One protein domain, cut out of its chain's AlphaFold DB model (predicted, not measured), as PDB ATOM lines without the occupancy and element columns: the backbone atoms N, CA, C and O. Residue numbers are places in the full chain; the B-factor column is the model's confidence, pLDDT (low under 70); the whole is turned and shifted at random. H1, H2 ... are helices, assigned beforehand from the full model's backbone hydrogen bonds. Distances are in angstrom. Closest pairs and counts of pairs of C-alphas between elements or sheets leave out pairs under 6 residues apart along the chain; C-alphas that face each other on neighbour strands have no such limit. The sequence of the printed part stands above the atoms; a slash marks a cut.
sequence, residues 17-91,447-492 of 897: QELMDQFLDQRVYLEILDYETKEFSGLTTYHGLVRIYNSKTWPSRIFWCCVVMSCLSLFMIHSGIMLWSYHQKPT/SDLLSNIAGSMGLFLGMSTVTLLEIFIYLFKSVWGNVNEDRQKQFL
ATOM      1  N   GLN A  17      66.307  26.392  47.525       38.03
ATOM      2  CA  GLN A  17      65.758  25.364  48.413       38.03
ATOM      3  C   GLN A  17      64.503  24.705  47.819       38.03
ATOM      4  O   GLN A  17      64.417  23.485  47.773       38.03
ATOM      5  N   GLU A  18      63.594  25.508  47.263       37.38
ATOM      6  CA  GLU A  18      62.407  25.037  46.529       37.38
ATOM      7  C   GLU A  18      62.803  24.334  45.213       37.38
ATOM      8  O   GLU A  18      62.200  23.336  44.819       37.38
ATOM      9  N   LEU A  19      63.890  24.793  44.579       35.66
ATOM     10  CA  LEU A  19      64.524  24.121  43.445       35.66
ATOM     11  C   LEU A  19      65.169  22.785  43.858       35.66
ATOM     12  O   LEU A  19      65.004  21.796  43.152       35.66
ATOM     13  N   MET A  20      65.879  22.727  44.991       36.44
ATOM     14  CA  MET A  20      66.493  21.489  45.490       36.44
ATOM     15  C   MET A  20      65.458  20.430  45.868       36.44
ATOM     16  O   MET A  20      65.678  19.267  45.545       36.44
ATOM     17  N   ASP A  21      64.332  20.809  46.478       41.31
ATOM     18  CA  ASP A  21      63.256  19.860  46.783       41.31
ATOM     19  C   ASP A  21      62.636  19.293  45.490       41.31
ATOM     20  O   ASP A  21      62.476  18.078  45.374       41.31
ATOM     21  N   GLN A  22      62.411  20.121  44.455       43.75
ATOM     22  CA  GLN A  22      62.005  19.631  43.124       43.75
ATOM     23  C   GLN A  22      63.057  18.711  42.478       43.75
ATOM     24  O   GLN A  22      62.702  17.700  41.873       43.75
ATOM     25  N   PHE A  23      64.351  19.020  42.615       41.75
ATOM     26  CA  PHE A  23      65.441  18.180  42.104       41.75
ATOM     27  C   PHE A  23      65.620  16.866  42.889       41.75
ATOM     28  O   PHE A  23      66.097  15.890  42.307       41.75
ATOM     29  N   LEU A  24      65.261  16.815  44.178       46.31
ATOM     30  CA  LEU A  24      65.238  15.577  44.967       46.31
ATOM     31  C   LEU A  24      64.052  14.698  44.573       46.31
ATOM     32  O   LEU A  24      64.252  13.528  44.260       46.31
ATOM     33  N   ASP A  25      62.845  15.263  44.528       51.62
ATOM     34  CA  ASP A  25      61.629  14.536  44.148       51.62
ATOM     35  C   ASP A  25      61.790  13.944  42.732       51.62
ATOM     36  O   ASP A  25      61.646  12.741  42.515       51.62
ATOM     37  N   GLN A  26      62.280  14.752  41.779       52.84
ATOM     38  CA  GLN A  26      62.590  14.300  40.417       52.84
ATOM     39  C   GLN A  26      63.688  13.218  40.346       52.84
ATOM     40  O   GLN A  26      63.650  12.393  39.431       52.84
ATOM     41  N   ARG A  27      64.645  13.172  41.286       56.66
ATOM     42  CA  ARG A  27      65.615  12.062  41.387       56.66
ATOM     43  C   ARG A  27      64.958  10.779  41.873       56.66
ATOM     44  O   ARG A  27      65.144   9.752  41.230       56.66
ATOM     45  N   VAL A  28      64.145  10.843  42.927       60.31
ATOM     46  CA  VAL A  28      63.456   9.667  43.485       60.31
ATOM     47  C   VAL A  28      62.549   9.014  42.434       60.31
ATOM     48  O   VAL A  28      62.579   7.794  42.282       60.31
ATOM     49  N   TYR A  29      61.821   9.796  41.623       61.75
ATOM     50  CA  TYR A  29      61.061   9.238  40.493       61.75
ATOM     51  C   TYR A  29      61.951   8.556  39.445       61.75
ATOM     52  O   TYR A  29      61.580   7.502  38.929       61.75
ATOM     53  N   LEU A  30      63.114   9.130  39.116       62.66
ATOM     54  CA  LEU A  30      64.047   8.541  38.148       62.66
ATOM     55  C   LEU A  30      64.700   7.255  38.675       62.66
ATOM     56  O   LEU A  30      64.864   6.314  37.904       62.66
ATOM     57  N   GLU A  31      65.021   7.190  39.965       63.97
ATOM     58  CA  GLU A  31      65.631   6.025  40.618       63.97
ATOM     59  C   GLU A  31      64.616   4.872  40.771       63.97
ATOM     60  O   GLU A  31      64.923   3.736  40.409       63.97
ATOM     61  N   ILE A  32      63.361   5.160  41.152       65.00
ATOM     62  CA  ILE A  32      62.260   4.172  41.142       65.00
ATOM     63  C   ILE A  32      61.991   3.649  39.718       65.00
ATOM     64  O   ILE A  32      61.757   2.453  39.525       65.00
ATOM     65  N   LEU A  33      62.029   4.527  38.707       66.62
ATOM     66  CA  LEU A  33      61.863   4.126  37.308       66.62
ATOM     67  C   LEU A  33      63.035   3.280  36.801       66.62
ATOM     68  O   LEU A  33      62.790   2.324  36.066       66.62
ATOM     69  N   ASP A  34      64.279   3.581  37.182       70.00
ATOM     70  CA  ASP A  34      65.442   2.767  36.813       70.00
ATOM     71  C   ASP A  34      65.380   1.382  37.480       70.00
ATOM     72  O   ASP A  34      65.575   0.379  36.800       70.00
ATOM     73  N   TYR A  35      64.981   1.297  38.757       70.00
ATOM     74  CA  TYR A  35      64.792   0.024  39.469       70.00
ATOM     75  C   TYR A  35      63.735  -0.878  38.804       70.00
ATOM     76  O   TYR A  35      64.031  -2.015  38.427       70.00
ATOM     77  N   GLU A  36      62.512  -0.381  38.582       72.81
ATOM     78  CA  GLU A  36      61.456  -1.163  37.910       72.81
ATOM     79  C   GLU A  36      61.821  -1.459  36.435       72.81
ATOM     80  O   GLU A  36      61.470  -2.518  35.914       72.81
ATOM     81  N   THR A  37      62.590  -0.591  35.756       78.12
ATOM     82  CA  THR A  37      63.117  -0.866  34.399       78.12
ATOM     83  C   THR A  37      64.212  -1.941  34.408       78.12
ATOM     84  O   THR A  37      64.273  -2.754  33.484       78.12
ATOM     85  N   LYS A  38      65.062  -1.988  35.439       76.56
ATOM     86  CA  LYS A  38      66.104  -3.005  35.659       76.56
ATOM     87  C   LYS A  38      65.477  -4.379  35.907       76.56
ATOM     88  O   LYS A  38      65.846  -5.336  35.231       76.56
ATOM     89  N   GLU A  39      64.477  -4.460  36.792       77.56
ATOM     90  CA  GLU A  39      63.686  -5.681  37.032       77.56
ATOM     91  C   GLU A  39      62.994  -6.137  35.734       77.56
ATOM     92  O   GLU A  39      63.201  -7.257  35.260       77.56
ATOM     93  N   PHE A  40      62.233  -5.241  35.096       79.62
ATOM     94  CA  PHE A  40      61.462  -5.557  33.896       79.62
ATOM     95  C   PHE A  40      62.344  -5.962  32.703       79.62
ATOM     96  O   PHE A  40      62.060  -6.960  32.043       79.62
ATOM     97  N   SER A  41      63.441  -5.244  32.439       79.38
ATOM     98  CA  SER A  41      64.369  -5.568  31.343       79.38
ATOM     99  C   SER A  41      65.254  -6.789  31.616       79.38
ATOM    100  O   SER A  41      65.840  -7.323  30.673       79.38
ATOM    101  N   GLY A  42      65.334  -7.260  32.866       76.06
ATOM    102  CA  GLY A  42      65.931  -8.550  33.219       76.06
ATOM    103  C   GLY A  42      64.984  -9.742  33.026       76.06
ATOM    104  O   GLY A  42      65.454 -10.842  32.735       76.06
ATOM    105  N   LEU A  43      63.669  -9.531  33.169       77.94
ATOM    106  CA  LEU A  43      62.654 -10.593  33.133       77.94
ATOM    107  C   LEU A  43      61.922 -10.737  31.790       77.94
ATOM    108  O   LEU A  43      61.529 -11.849  31.441       77.94
ATOM    109  N   THR A  44      61.707  -9.649  31.044       83.38
ATOM    110  CA  THR A  44      60.836  -9.686  29.860       83.38
ATOM    111  C   THR A  44      61.430 -10.459  28.683       83.38
ATOM    112  O   THR A  44      62.623 -10.366  28.386       83.38
ATOM    113  N   THR A  45      60.581 -11.159  27.922       81.44
ATOM    114  CA  THR A  45      61.025 -11.860  26.699       81.44
ATOM    115  C   THR A  45      61.356 -10.914  25.535       81.44
ATOM    116  O   THR A  45      61.814 -11.368  24.485       81.44
ATOM    117  N   TYR A  46      61.142  -9.600  25.679       86.38
ATOM    118  CA  TYR A  46      61.399  -8.616  24.626       86.38
ATOM    119  C   TYR A  46      62.902  -8.441  24.339       86.38
ATOM    120  O   TYR A  46      63.600  -7.643  24.972       86.38
ATOM    121  N   HIS A  47      63.394  -9.150  23.317       82.25
ATOM    122  CA  HIS A  47      64.819  -9.268  22.967       82.25
ATOM    123  C   HIS A  47      65.575  -7.931  22.797       82.25
ATOM    124  O   HIS A  47      66.804  -7.897  22.912       82.25
ATOM    125  N   GLY A  48      64.869  -6.836  22.495       81.69
ATOM    126  CA  GLY A  48      65.454  -5.511  22.292       81.69
ATOM    127  C   GLY A  48      65.821  -4.755  23.575       81.69
ATOM    128  O   GLY A  48      66.888  -4.143  23.644       81.69
ATOM    129  N   LEU A  49      64.965  -4.802  24.601       82.31
ATOM    130  CA  LEU A  49      65.064  -3.920  25.777       82.31
ATOM    131  C   LEU A  49      66.276  -4.261  26.639       82.31
ATOM    132  O   LEU A  49      67.021  -3.361  27.020       82.31
ATOM    133  N   VAL A  50      66.542  -5.557  26.830       82.75
ATOM    134  CA  VAL A  50      67.727  -6.075  27.534       82.75
ATOM    135  C   VAL A  50      69.023  -5.456  26.988       82.75
ATOM    136  O   VAL A  50      69.942  -5.149  27.746       82.75
ATOM    137  N   ARG A  51      69.105  -5.249  25.664       83.31
ATOM    138  CA  ARG A  51      70.293  -4.709  24.979       83.31
ATOM    139  C   ARG A  51      70.363  -3.188  25.009       83.31
ATOM    140  O   ARG A  51      71.464  -2.648  25.074       83.31
ATOM    141  N   ILE A  52      69.217  -2.508  24.992       85.50
ATOM    142  CA  ILE A  52      69.148  -1.057  25.208       85.50
ATOM    143  C   ILE A  52      69.624  -0.740  26.631       85.50
ATOM    144  O   ILE A  52      70.558   0.045  26.789       85.50
ATOM    145  N   TYR A  53      69.061  -1.407  27.643       83.12
ATOM    146  CA  TYR A  53      69.364  -1.162  29.055       83.12
ATOM    147  C   TYR A  53      70.838  -1.439  29.397       83.12
ATOM    148  O   TYR A  53      71.573  -0.537  29.800       83.12
ATOM    149  N   ASN A  54      71.324  -2.656  29.119       82.44
ATOM    150  CA  ASN A  54      72.687  -3.083  29.466       82.44
ATOM    151  C   ASN A  54      73.805  -2.451  28.603       82.44
ATOM    152  O   ASN A  54      74.987  -2.744  28.802       82.44
ATOM    153  N   SER A  55      73.479  -1.597  27.626       82.44
ATOM    154  CA  SER A  55      74.494  -0.949  26.788       82.44
ATOM    155  C   SER A  55      75.249   0.142  27.564       82.44
ATOM    156  O   SER A  55      74.661   1.086  28.093       82.44
ATOM    157  N   LYS A  56      76.582   0.022  27.641       79.25
ATOM    158  CA  LYS A  56      77.439   0.936  28.426       79.25
ATOM    159  C   LYS A  56      77.815   2.235  27.704       79.25
ATOM    160  O   LYS A  56      78.248   3.180  28.353       79.25
ATOM    161  N   THR A  57      77.685   2.296  26.378       88.50
ATOM    162  CA  THR A  57      78.093   3.460  25.573       88.50
ATOM    163  C   THR A  57      76.899   4.097  24.866       88.50
ATOM    164  O   THR A  57      76.048   3.409  24.303       88.50
ATOM    165  N   TRP A  58      76.850   5.432  24.861       83.56
ATOM    166  CA  TRP A  58      75.750   6.207  24.270       83.56
ATOM    167  C   TRP A  58      75.470   5.875  22.784       83.56
ATOM    168  O   TRP A  58      74.303   5.661  22.449       83.56
ATOM    169  N   PRO A  59      76.477   5.679  21.902       88.69
ATOM    170  CA  PRO A  59      76.223   5.214  20.534       88.69
ATOM    171  C   PRO A  59      75.602   3.810  20.464       88.69
ATOM    172  O   PRO A  59      74.789   3.546  19.581       88.69
ATOM    173  N   SER A  60      75.936   2.909  21.398       85.94
ATOM    174  CA  SER A  60      75.354   1.561  21.438       85.94
ATOM    175  C   SER A  60      73.903   1.569  21.924       85.94
ATOM    176  O   SER A  60      73.113   0.785  21.397       85.94
ATOM    177  N   ARG A  61      73.536   2.480  22.845       85.88
ATOM    178  CA  ARG A  61      72.134   2.740  23.232       85.88
ATOM    179  C   ARG A  61      71.311   3.067  21.985       85.88
ATOM    180  O   ARG A  61      70.345   2.378  21.674       85.88
ATOM    181  N   ILE A  62      71.758   4.078  21.233       89.38
ATOM    182  CA  ILE A  62      71.076   4.576  20.030       89.38
ATOM    183  C   ILE A  62      70.992   3.498  18.950       89.38
ATOM    184  O   ILE A  62      69.922   3.313  18.379       89.38
ATOM    185  N   PHE A  63      72.070   2.747  18.703       91.12
ATOM    186  CA  PHE A  63      72.053   1.641  17.744       91.12
ATOM    187  C   PHE A  63      70.941   0.625  18.055       91.12
ATOM    188  O   PHE A  63      70.132   0.323  17.177       91.12
ATOM    189  N   TRP A  64      70.846   0.143  19.302       88.56
ATOM    190  CA  TRP A  64      69.799  -0.813  19.674       88.56
ATOM    191  C   TRP A  64      68.399  -0.190  19.656       88.56
ATOM    192  O   TRP A  64      67.477  -0.849  19.183       88.56
ATOM    193  N   CYS A  65      68.233   1.076  20.054       89.12
ATOM    194  CA  CYS A  65      66.962   1.793  19.900       89.12
ATOM    195  C   CYS A  65      66.521   1.889  18.429       89.12
ATOM    196  O   CYS A  65      65.363   1.613  18.122       89.12
ATOM    197  N   CYS A  66      67.426   2.223  17.503       91.88
ATOM    198  CA  CYS A  66      67.122   2.301  16.072       91.88
ATOM    199  C   CYS A  66      66.754   0.932  15.478       91.88
ATOM    200  O   CYS A  66      65.796   0.841  14.710       91.88
ATOM    201  N   VAL A  67      67.465  -0.138  15.858       91.44
ATOM    202  CA  VAL A  67      67.118  -1.515  15.462       91.44
ATOM    203  C   VAL A  67      65.724  -1.887  15.973       91.44
ATOM    204  O   VAL A  67      64.886  -2.331  15.194       91.44
ATOM    205  N   VAL A  68      65.443  -1.636  17.253       90.69
ATOM    206  CA  VAL A  68      64.152  -1.935  17.891       90.69
ATOM    207  C   VAL A  68      62.996  -1.165  17.250       90.69
ATOM    208  O   VAL A  68      61.982  -1.771  16.901       90.69
ATOM    209  N   MET A  69      63.153   0.140  17.018       91.25
ATOM    210  CA  MET A  69      62.132   0.954  16.348       91.25
ATOM    211  C   MET A  69      61.909   0.530  14.891       91.25
ATOM    212  O   MET A  69      60.774   0.571  14.414       91.25
ATOM    213  N   SER A  70      62.953   0.072  14.192       93.31
ATOM    214  CA  SER A  70      62.836  -0.495  12.843       93.31
ATOM    215  C   SER A  70      62.037  -1.804  12.851       93.31
ATOM    216  O   SER A  70      61.046  -1.924  12.130       93.31
ATOM    217  N   CYS A  71      62.377  -2.748  13.736       93.00
ATOM    218  CA  CYS A  71      61.644  -4.007  13.905       93.00
ATOM    219  C   CYS A  71      60.169  -3.784  14.281       93.00
ATOM    220  O   CYS A  71      59.288  -4.426  13.709       93.00
ATOM    221  N   LEU A  72      59.885  -2.837  15.184       90.88
ATOM    222  CA  LEU A  72      58.518  -2.459  15.553       90.88
ATOM    223  C   LEU A  72      57.755  -1.844  14.371       90.88
ATOM    224  O   LEU A  72      56.603  -2.199  14.135       90.88
ATOM    225  N   SER A  73      58.402  -0.973  13.591       93.50
ATOM    226  CA  SER A  73      57.800  -0.370  12.394       93.50
ATOM    227  C   SER A  73      57.460  -1.429  11.341       93.50
ATOM    228  O   SER A  73      56.351  -1.433  10.812       93.50
ATOM    229  N   LEU A  74      58.372  -2.372  11.080       93.62
ATOM    230  CA  LEU A  74      58.148  -3.488  10.154       93.62
ATOM    231  C   LEU A  74      57.005  -4.402  10.619       93.62
ATOM    232  O   LEU A  74      56.144  -4.749   9.811       93.62
ATOM    233  N   PHE A  75      56.944  -4.731  11.913       94.25
ATOM    234  CA  PHE A  75      55.842  -5.502  12.494       94.25
ATOM    235  C   PHE A  75      54.484  -4.795  12.341       94.25
ATOM    236  O   PHE A  75      53.506  -5.429  11.938       94.25
ATOM    237  N   MET A  76      54.420  -3.487  12.615       94.00
ATOM    238  CA  MET A  76      53.187  -2.701  12.484       94.00
ATOM    239  C   MET A  76      52.739  -2.567  11.022       94.00
ATOM    240  O   MET A  76      51.549  -2.697  10.740       94.00
ATOM    241  N   ILE A  77      53.674  -2.380  10.082       95.06
ATOM    242  CA  ILE A  77      53.380  -2.351   8.640       95.06
ATOM    243  C   ILE A  77      52.863  -3.719   8.171       95.06
ATOM    244  O   ILE A  77      51.815  -3.785   7.532       95.06
ATOM    245  N   HIS A  78      53.545  -4.814   8.522       94.88
ATOM    246  CA  HIS A  78      53.136  -6.170   8.144       94.88
ATOM    247  C   HIS A  78      51.753  -6.534   8.707       94.88
ATOM    248  O   HIS A  78      50.878  -6.987   7.969       94.88
ATOM    249  N   SER A  79      51.523  -6.270   9.995       93.69
ATOM    250  CA  SER A  79      50.234  -6.525  10.652       93.69
ATOM    251  C   SER A  79      49.117  -5.653  10.075       93.69
ATOM    252  O   SER A  79      48.006  -6.139   9.878       93.69
ATOM    253  N   GLY A  80      49.412  -4.393   9.735       95.06
ATOM    254  CA  GLY A  80      48.482  -3.495   9.051       95.06
ATOM    255  C   GLY A  80      48.090  -3.991   7.657       95.06
ATOM    256  O   GLY A  80      46.906  -3.993   7.329       95.06
ATOM    257  N   ILE A  81      49.051  -4.483   6.866       94.25
ATOM    258  CA  ILE A  81      48.797  -5.086   5.546       94.25
ATOM    259  C   ILE A  81      47.935  -6.349   5.679       94.25
ATOM    260  O   ILE A  81      46.961  -6.496   4.941       94.25
ATOM    261  N   MET A  82      48.242  -7.235   6.631       92.25
ATOM    262  CA  MET A  82      47.471  -8.463   6.861       92.25
ATOM    263  C   MET A  82      46.037  -8.174   7.328       92.25
ATOM    264  O   MET A  82      45.091  -8.768   6.813       92.25
ATOM    265  N   LEU A  83      45.855  -7.221   8.248       93.69
ATOM    266  CA  LEU A  83      44.535  -6.807   8.727       93.69
ATOM    267  C   LEU A  83      43.715  -6.108   7.628       93.69
ATOM    268  O   LEU A  83      42.523  -6.375   7.483       93.69
ATOM    269  N   TRP A  84      44.347  -5.255   6.815       94.56
ATOM    270  CA  TRP A  84      43.707  -4.613   5.662       94.56
ATOM    271  C   TRP A  84      43.287  -5.635   4.601       94.56
ATOM    272  O   TRP A  84      42.142  -5.606   4.155       94.56
ATOM    273  N   SER A  85      44.170  -6.582   4.268       90.94
ATOM    274  CA  SER A  85      43.879  -7.704   3.368       90.94
ATOM    275  C   SER A  85      42.702  -8.540   3.880       90.94
ATOM    276  O   SER A  85      41.743  -8.767   3.151       90.94
ATOM    277  N   TYR A  86      42.676  -8.897   5.168       93.19
ATOM    278  CA  TYR A  86      41.534  -9.588   5.775       93.19
ATOM    279  C   TYR A  86      40.225  -8.781   5.667       93.19
ATOM    280  O   TYR A  86      39.179  -9.332   5.321       93.19
ATOM    281  N   HIS A  87      40.264  -7.460   5.879       92.69
ATOM    282  CA  HIS A  87      39.091  -6.593   5.715       92.69
ATOM    283  C   HIS A  87      38.616  -6.426   4.261       92.69
ATOM    284  O   HIS A  87      37.448  -6.086   4.059       92.69
ATOM    285  N   GLN A  88      39.448  -6.723   3.255       92.75
ATOM    286  CA  GLN A  88      39.016  -6.842   1.852       92.75
ATOM    287  C   GLN A  88      38.203  -8.116   1.574       92.75
ATOM    288  O   GLN A  88      37.646  -8.242   0.486       92.75
ATOM    289  N   LYS A  89      38.099  -9.035   2.547       92.75
ATOM    290  CA  LYS A  89      37.345 -10.294   2.457       92.75
ATOM    291  C   LYS A  89      37.753 -11.215   1.281       92.75
ATOM    292  O   LYS A  89      36.878 -11.709   0.568       92.75
ATOM    293  N   PRO A  90      39.053 -11.468   1.041       92.75
ATOM    294  CA  PRO A  90      39.500 -12.274  -0.090       92.75
ATOM    295  C   PRO A  90      39.019 -13.730   0.008       92.75
ATOM    296  O   PRO A  90      39.100 -14.373   1.059       92.75
ATOM    297  N   THR A  91      38.568 -14.269  -1.124       93.19
ATOM    298  CA  THR A  91      38.125 -15.662  -1.271       93.19
ATOM    299  C   THR A  91      38.967 -16.390  -2.311       93.19
ATOM    300  O   THR A  91      39.297 -15.812  -3.345       93.19
ATOM    301  N   SER A 447      41.613 -17.559  12.594       91.06
ATOM    302  CA  SER A 447      42.722 -18.336  13.169       91.06
ATOM    303  C   SER A 447      44.057 -18.027  12.496       91.06
ATOM    304  O   SER A 447      45.068 -17.827  13.164       91.06
ATOM    305  N   ASP A 448      44.047 -17.959  11.170       90.19
ATOM    306  CA  ASP A 448      45.243 -17.905  10.336       90.19
ATOM    307  C   ASP A 448      45.805 -16.480  10.341       90.19
ATOM    308  O   ASP A 448      47.016 -16.285  10.433       90.19
ATOM    309  N   LEU A 449      44.922 -15.473  10.351       92.00
ATOM    310  CA  LEU A 449      45.277 -14.077  10.607       92.00
ATOM    311  C   LEU A 449      45.971 -13.921  11.968       92.00
ATOM    312  O   LEU A 449      47.059 -13.349  12.038       92.00
ATOM    313  N   LEU A 450      45.366 -14.441  13.044       90.50
ATOM    314  CA  LEU A 450      45.929 -14.348  14.394       90.50
ATOM    315  C   LEU A 450      47.262 -15.101  14.508       90.50
ATOM    316  O   LEU A 450      48.208 -14.571  15.090       90.50
ATOM    317  N   SER A 451      47.363 -16.286  13.901       92.25
ATOM    318  CA  SER A 451      48.591 -17.086  13.841       92.25
ATOM    319  C   SER A 451      49.717 -16.352  13.100       92.25
ATOM    320  O   SER A 451      50.822 -16.225  13.625       92.25
ATOM    321  N   ASN A 452      49.433 -15.771  11.929       92.00
ATOM    322  CA  ASN A 452      50.419 -15.022  11.142       92.00
ATOM    323  C   ASN A 452      50.865 -13.721  11.832       92.00
ATOM    324  O   ASN A 452      52.056 -13.395  11.824       92.00
ATOM    325  N   ILE A 453      49.945 -12.993  12.477       93.12
ATOM    326  CA  ILE A 453      50.293 -11.809  13.277       93.12
ATOM    327  C   ILE A 453      51.174 -12.225  14.462       93.12
ATOM    328  O   ILE A 453      52.259 -11.662  14.620       93.12
ATOM    329  N   ALA A 454      50.784 -13.245  15.234       90.88
ATOM    330  CA  ALA A 454      51.563 -13.748  16.369       90.88
ATOM    331  C   ALA A 454      52.945 -14.288  15.954       90.88
ATOM    332  O   ALA A 454      53.941 -14.009  16.623       90.88
ATOM    333  N   GLY A 455      53.037 -14.985  14.819       91.31
ATOM    334  CA  GLY A 455      54.302 -15.429  14.234       91.31
ATOM    335  C   GLY A 455      55.216 -14.259  13.864       91.31
ATOM    336  O   GLY A 455      56.399 -14.272  14.204       91.31
ATOM    337  N   SER A 456      54.672 -13.202  13.248       91.75
ATOM    338  CA  SER A 456      55.449 -11.992  12.936       91.75
ATOM    339  C   SER A 456      55.853 -11.195  14.187       91.75
ATOM    340  O   SER A 456      56.961 -10.663  14.239       91.75
ATOM    341  N   MET A 457      55.015 -11.181  15.229       91.12
ATOM    342  CA  MET A 457      55.316 -10.596  16.541       91.12
ATOM    343  C   MET A 457      56.484 -11.324  17.228       91.12
ATOM    344  O   MET A 457      57.421 -10.684  17.716       91.12
ATOM    345  N   GLY A 458      56.486 -12.660  17.195       90.62
ATOM    346  CA  GLY A 458      57.604 -13.476  17.671       90.62
ATOM    347  C   GLY A 458      58.884 -13.247  16.861       90.62
ATOM    348  O   GLY A 458      59.947 -13.032  17.442       90.62
ATOM    349  N   LEU A 459      58.781 -13.224  15.527       90.44
ATOM    350  CA  LEU A 459      59.916 -13.067  14.612       90.44
ATOM    351  C   LEU A 459      60.614 -11.703  14.736       90.44
ATOM    352  O   LEU A 459      61.839 -11.654  14.824       90.44
ATOM    353  N   PHE A 460      59.858 -10.601  14.727       90.31
ATOM    354  CA  PHE A 460      60.441  -9.256  14.736       90.31
ATOM    355  C   PHE A 460      60.837  -8.768  16.133       90.31
ATOM    356  O   PHE A 460      61.770  -7.976  16.241       90.31
ATOM    357  N   LEU A 461      60.142  -9.203  17.193       88.44
ATOM    358  CA  LEU A 461      60.251  -8.587  18.525       88.44
ATOM    359  C   LEU A 461      60.623  -9.566  19.657       88.44
ATOM    360  O   LEU A 461      60.918  -9.122  20.766       88.44
ATOM    361  N   GLY A 462      60.616 -10.885  19.414       87.06
ATOM    362  CA  GLY A 462      60.717 -11.894  20.483       87.06
ATOM    363  C   GLY A 462      59.480 -11.937  21.393       87.06
ATOM    364  O   GLY A 462      59.536 -12.447  22.511       87.06
ATOM    365  N   MET A 463      58.367 -11.357  20.935       87.81
ATOM    366  CA  MET A 463      57.162 -11.157  21.733       87.81
ATOM    367  C   MET A 463      56.173 -12.313  21.616       87.81
ATOM    368  O   MET A 463      55.953 -12.885  20.551       87.81
ATOM    369  N   SER A 464      55.498 -12.565  22.729       88.00
ATOM    370  CA  SER A 464      54.325 -13.417  22.868       88.00
ATOM    371  C   SER A 464      53.171 -12.611  23.476       88.00
ATOM    372  O   SER A 464      53.342 -11.467  23.904       88.00
ATOM    373  N   THR A 465      51.989 -13.217  23.580       82.31
ATOM    374  CA  THR A 465      50.874 -12.651  24.357       82.31
ATOM    375  C   THR A 465      51.208 -12.495  25.846       82.31
ATOM    376  O   THR A 465      50.683 -11.585  26.485       82.31
ATOM    377  N   VAL A 466      52.122 -13.311  26.388       87.12
ATOM    378  CA  VAL A 466      52.635 -13.163  27.762       87.12
ATOM    379  C   VAL A 466      53.473 -11.891  27.883       87.12
ATOM    380  O   VAL A 466      53.260 -11.116  28.805       87.12
ATOM    381  N   THR A 467      54.322 -11.590  26.899       86.25
ATOM    382  CA  THR A 467      55.151 -10.369  26.870       86.25
ATOM    383  C   THR A 467      54.307  -9.088  26.843       86.25
ATOM    384  O   THR A 467      54.688  -8.074  27.421       86.25
ATOM    385  N   LEU A 468      53.127  -9.122  26.211       84.25
ATOM    386  CA  LEU A 468      52.171  -8.008  26.257       84.25
ATOM    387  C   LEU A 468      51.550  -7.840  27.656       84.25
ATOM    388  O   LEU A 468      51.344  -6.710  28.101       84.25
ATOM    389  N   LEU A 469      51.294  -8.944  28.367       85.81
ATOM    390  CA  LEU A 469      50.829  -8.922  29.755       85.81
ATOM    391  C   LEU A 469      51.930  -8.443  30.718       85.81
ATOM    392  O   LEU A 469      51.642  -7.638  31.599       85.81
ATOM    393  N   GLU A 470      53.185  -8.859  30.519       85.38
ATOM    394  CA  GLU A 470      54.358  -8.353  31.252       85.38
ATOM    395  C   GLU A 470      54.489  -6.828  31.105       85.38
ATOM    396  O   GLU A 470      54.595  -6.120  32.104       85.38
ATOM    397  N   ILE A 471      54.410  -6.308  29.871       84.25
ATOM    398  CA  ILE A 471      54.444  -4.863  29.588       84.25
ATOM    399  C   ILE A 471      53.276  -4.142  30.263       84.25
ATOM    400  O   ILE A 471      53.473  -3.077  30.846       84.25
ATOM    401  N   PHE A 472      52.066  -4.707  30.218       84.81
ATOM    402  CA  PHE A 472      50.913  -4.120  30.899       84.81
ATOM    403  C   PHE A 472      51.108  -4.072  32.424       84.81
ATOM    404  O   PHE A 472      50.838  -3.042  33.038       84.81
ATOM    405  N   ILE A 473      51.632  -5.144  33.031       84.38
ATOM    406  CA  ILE A 473      51.940  -5.202  34.468       84.38
ATOM    407  C   ILE A 473      53.039  -4.197  34.836       84.38
ATOM    408  O   ILE A 473      52.904  -3.516  35.850       84.38
ATOM    409  N   TYR A 474      54.082  -4.047  34.015       82.69
ATOM    410  CA  TYR A 474      55.129  -3.039  34.207       82.69
ATOM    411  C   TYR A 474      54.574  -1.608  34.124       82.69
ATOM    412  O   TYR A 474      54.792  -0.810  35.034       82.69
ATOM    413  N   LEU A 475      53.793  -1.284  33.087       81.44
ATOM    414  CA  LEU A 475      53.151   0.030  32.954       81.44
ATOM    415  C   LEU A 475      52.197   0.310  34.126       81.44
ATOM    416  O   LEU A 475      52.173   1.422  34.650       81.44
ATOM    417  N   PHE A 476      51.458  -0.703  34.587       83.19
ATOM    418  CA  PHE A 476      50.587  -0.600  35.755       83.19
ATOM    419  C   PHE A 476      51.372  -0.380  37.061       83.19
ATOM    420  O   PHE A 476      51.054   0.556  37.797       83.19
ATOM    421  N   LYS A 477      52.417  -1.181  37.337       77.81
ATOM    422  CA  LYS A 477      53.350  -0.995  38.470       77.81
ATOM    423  C   LYS A 477      53.925   0.425  38.463       77.81
ATOM    424  O   LYS A 477      53.850   1.113  39.478       77.81
ATOM    425  N   SER A 478      54.452   0.858  37.316       73.00
ATOM    426  CA  SER A 478      55.100   2.157  37.121       73.00
ATOM    427  C   SER A 478      54.143   3.316  37.414       73.00
ATOM    428  O   SER A 478      54.436   4.159  38.264       73.00
ATOM    429  N   VAL A 479      52.951   3.331  36.806       77.50
ATOM    430  CA  VAL A 479      51.947   4.378  37.067       77.50
ATOM    431  C   VAL A 479      51.461   4.338  38.523       77.50
ATOM    432  O   VAL A 479      51.326   5.388  39.145       77.50
ATOM    433  N   TRP A 480      51.257   3.154  39.111       73.50
ATOM    434  CA  TRP A 480      50.847   3.021  40.515       73.50
ATOM    435  C   TRP A 480      51.917   3.515  41.505       73.50
ATOM    436  O   TRP A 480      51.583   4.181  42.483       73.50
ATOM    437  N   GLY A 481      53.199   3.242  41.241       65.94
ATOM    438  CA  GLY A 481      54.326   3.740  42.039       65.94
ATOM    439  C   GLY A 481      54.457   5.266  41.998       65.94
ATOM    440  O   GLY A 481      54.694   5.892  43.028       65.94
ATOM    441  N   ASN A 482      54.196   5.883  40.844       66.12
ATOM    442  CA  ASN A 482      54.163   7.344  40.708       66.12
ATOM    443  C   ASN A 482      52.964   8.001  41.429       66.12
ATOM    444  O   ASN A 482      53.023   9.184  41.742       66.12
ATOM    445  N   VAL A 483      51.883   7.262  41.710       67.81
ATOM    446  CA  VAL A 483      50.642   7.799  42.315       67.81
ATOM    447  C   VAL A 483      50.534   7.542  43.829       67.81
ATOM    448  O   VAL A 483      49.736   8.199  44.499       67.81
ATOM    449  N   ASN A 484      51.309   6.607  44.396       69.81
ATOM    450  CA  ASN A 484      51.159   6.187  45.794       69.81
ATOM    451  C   ASN A 484      52.401   6.451  46.670       69.81
ATOM    452  O   ASN A 484      53.274   5.592  46.796       69.81
ATOM    453  N   GLU A 485      52.406   7.598  47.354       62.09
ATOM    454  CA  GLU A 485      53.444   8.051  48.302       62.09
ATOM    455  C   GLU A 485      53.869   6.994  49.337       62.09
ATOM    456  O   GLU A 485      55.053   6.852  49.642       62.09
ATOM    457  N   ASP A 486      52.924   6.209  49.861       61.25
ATOM    458  CA  ASP A 486      53.223   5.178  50.864       61.25
ATOM    459  C   ASP A 486      54.070   4.030  50.286       61.25
ATOM    460  O   ASP A 486      54.861   3.417  51.000       61.25
ATOM    461  N   ARG A 487      53.960   3.767  48.975       61.69
ATOM    462  CA  ARG A 487      54.780   2.770  48.268       61.69
ATOM    463  C   ARG A 487      56.117   3.349  47.795       61.69
ATOM    464  O   ARG A 487      57.091   2.609  47.731       61.69
ATOM    465  N   GLN A 488      56.192   4.652  47.515       60.28
ATOM    466  CA  GLN A 488      57.462   5.336  47.219       60.28
ATOM    467  C   GLN A 488      58.422   5.247  48.413       60.28
ATOM    468  O   GLN A 488      59.585   4.899  48.238       60.28
ATOM    469  N   LYS A 489      57.910   5.459  49.635       61.78
ATOM    470  CA  LYS A 489      58.674   5.292  50.885       61.78
ATOM    471  C   LYS A 489      59.210   3.865  51.041       61.78
ATOM    472  O   LYS A 489      60.401   3.696  51.262       61.78
ATOM    473  N   GLN A 490      58.366   2.852  50.825       63.88
ATOM    474  CA  GLN A 490      58.767   1.438  50.889       63.88
ATOM    475  C   GLN A 490      59.836   1.065  49.847       63.88
ATOM    476  O   GLN A 490      60.745   0.298  50.154       63.88
ATOM    477  N   PHE A 491      59.757   1.608  48.626       61.66
ATOM    478  CA  PHE A 491      60.803   1.415  47.615       61.66
ATOM    479  C   PHE A 491      62.118   2.106  47.992       61.66
ATOM    480  O   PHE A 491      63.182   1.526  47.795       61.66
ATOM    481  N   LEU A 492      62.061   3.316  48.554       59.97
ATOM    482  CA  LEU A 492      63.251   4.043  48.994       59.97
ATOM    483  C   LEU A 492      63.943   3.338  50.173       59.97
ATOM    484  O   LEU A 492      65.160   3.187  50.162       59.97
TER     485      LEU A 492
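This is residues 17 to 91 and 447 to 492 of the 897 residues of the protein "Col_cuticle_N domain-containing protein" of Rhabditophanes sp. KR3021 (UniProt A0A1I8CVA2). Two pairs of antiparallel helices, H1 with H5 and H3 with H4, point in different directions and are joined by short H2 and by the link from H4 to H5. Small H6 folds back across H1, whose first residues, 17 to 27, stick out. The printed part has 121 residues, with six named helices in the order H1 to H6 and no named strand: all helix. It is loose, with a radius of gyration of the C-alphas of 18.9 A and spans of 69 by 34 by 26 A.

H1, residues 17 to 43, touches H2, residues 49 to 53, with residues 38 to 42 alone; the closest C-alphas, of Ser 41 and Val 50, are 5.1 A apart. H2 touches H3, residues 58 to 87, closest at the C-alphas of Ile 52 and Arg 61, 5.2 A. H3 touches H4, residues 447 to 461, at a shallow tilt of 11 degrees, opposite ways, closest at the C-alphas of Cys 71 and Phe 460, 5.4 A. H5, residues 465 to 483, touches H1 at a shallow tilt of 19 degrees, opposite ways, closest at the C-alphas of Tyr 474 and Phe 40, 6.8 A. H6, residues 485 to 492, touches H1 at a steep tilt of 69 degrees, only just short of about perpendicular, closest at the C-alphas of Phe 491 and Ile 32, 7.2 A. H1 and H3 are apart. Every O i to N i+4 pair is within hydrogen-bond range in H1 to H5, and 3 of 4 in H6.

H1 begins at C-alpha 17 (65.758, 25.364, 48.413) and is 39.2 A long; H3 is 43.0 A, H4 20.8 A and H5 27.2 A. H6 ends at C-alpha 492 (63.251, 4.043, 48.994).

Residues 92 to 446 are not printed; C-alphas 91 and 447 are 15.4 A apart. The links printed whole are tight. pLDDT is under 70 in residues 17 to 33 and 481 to 492.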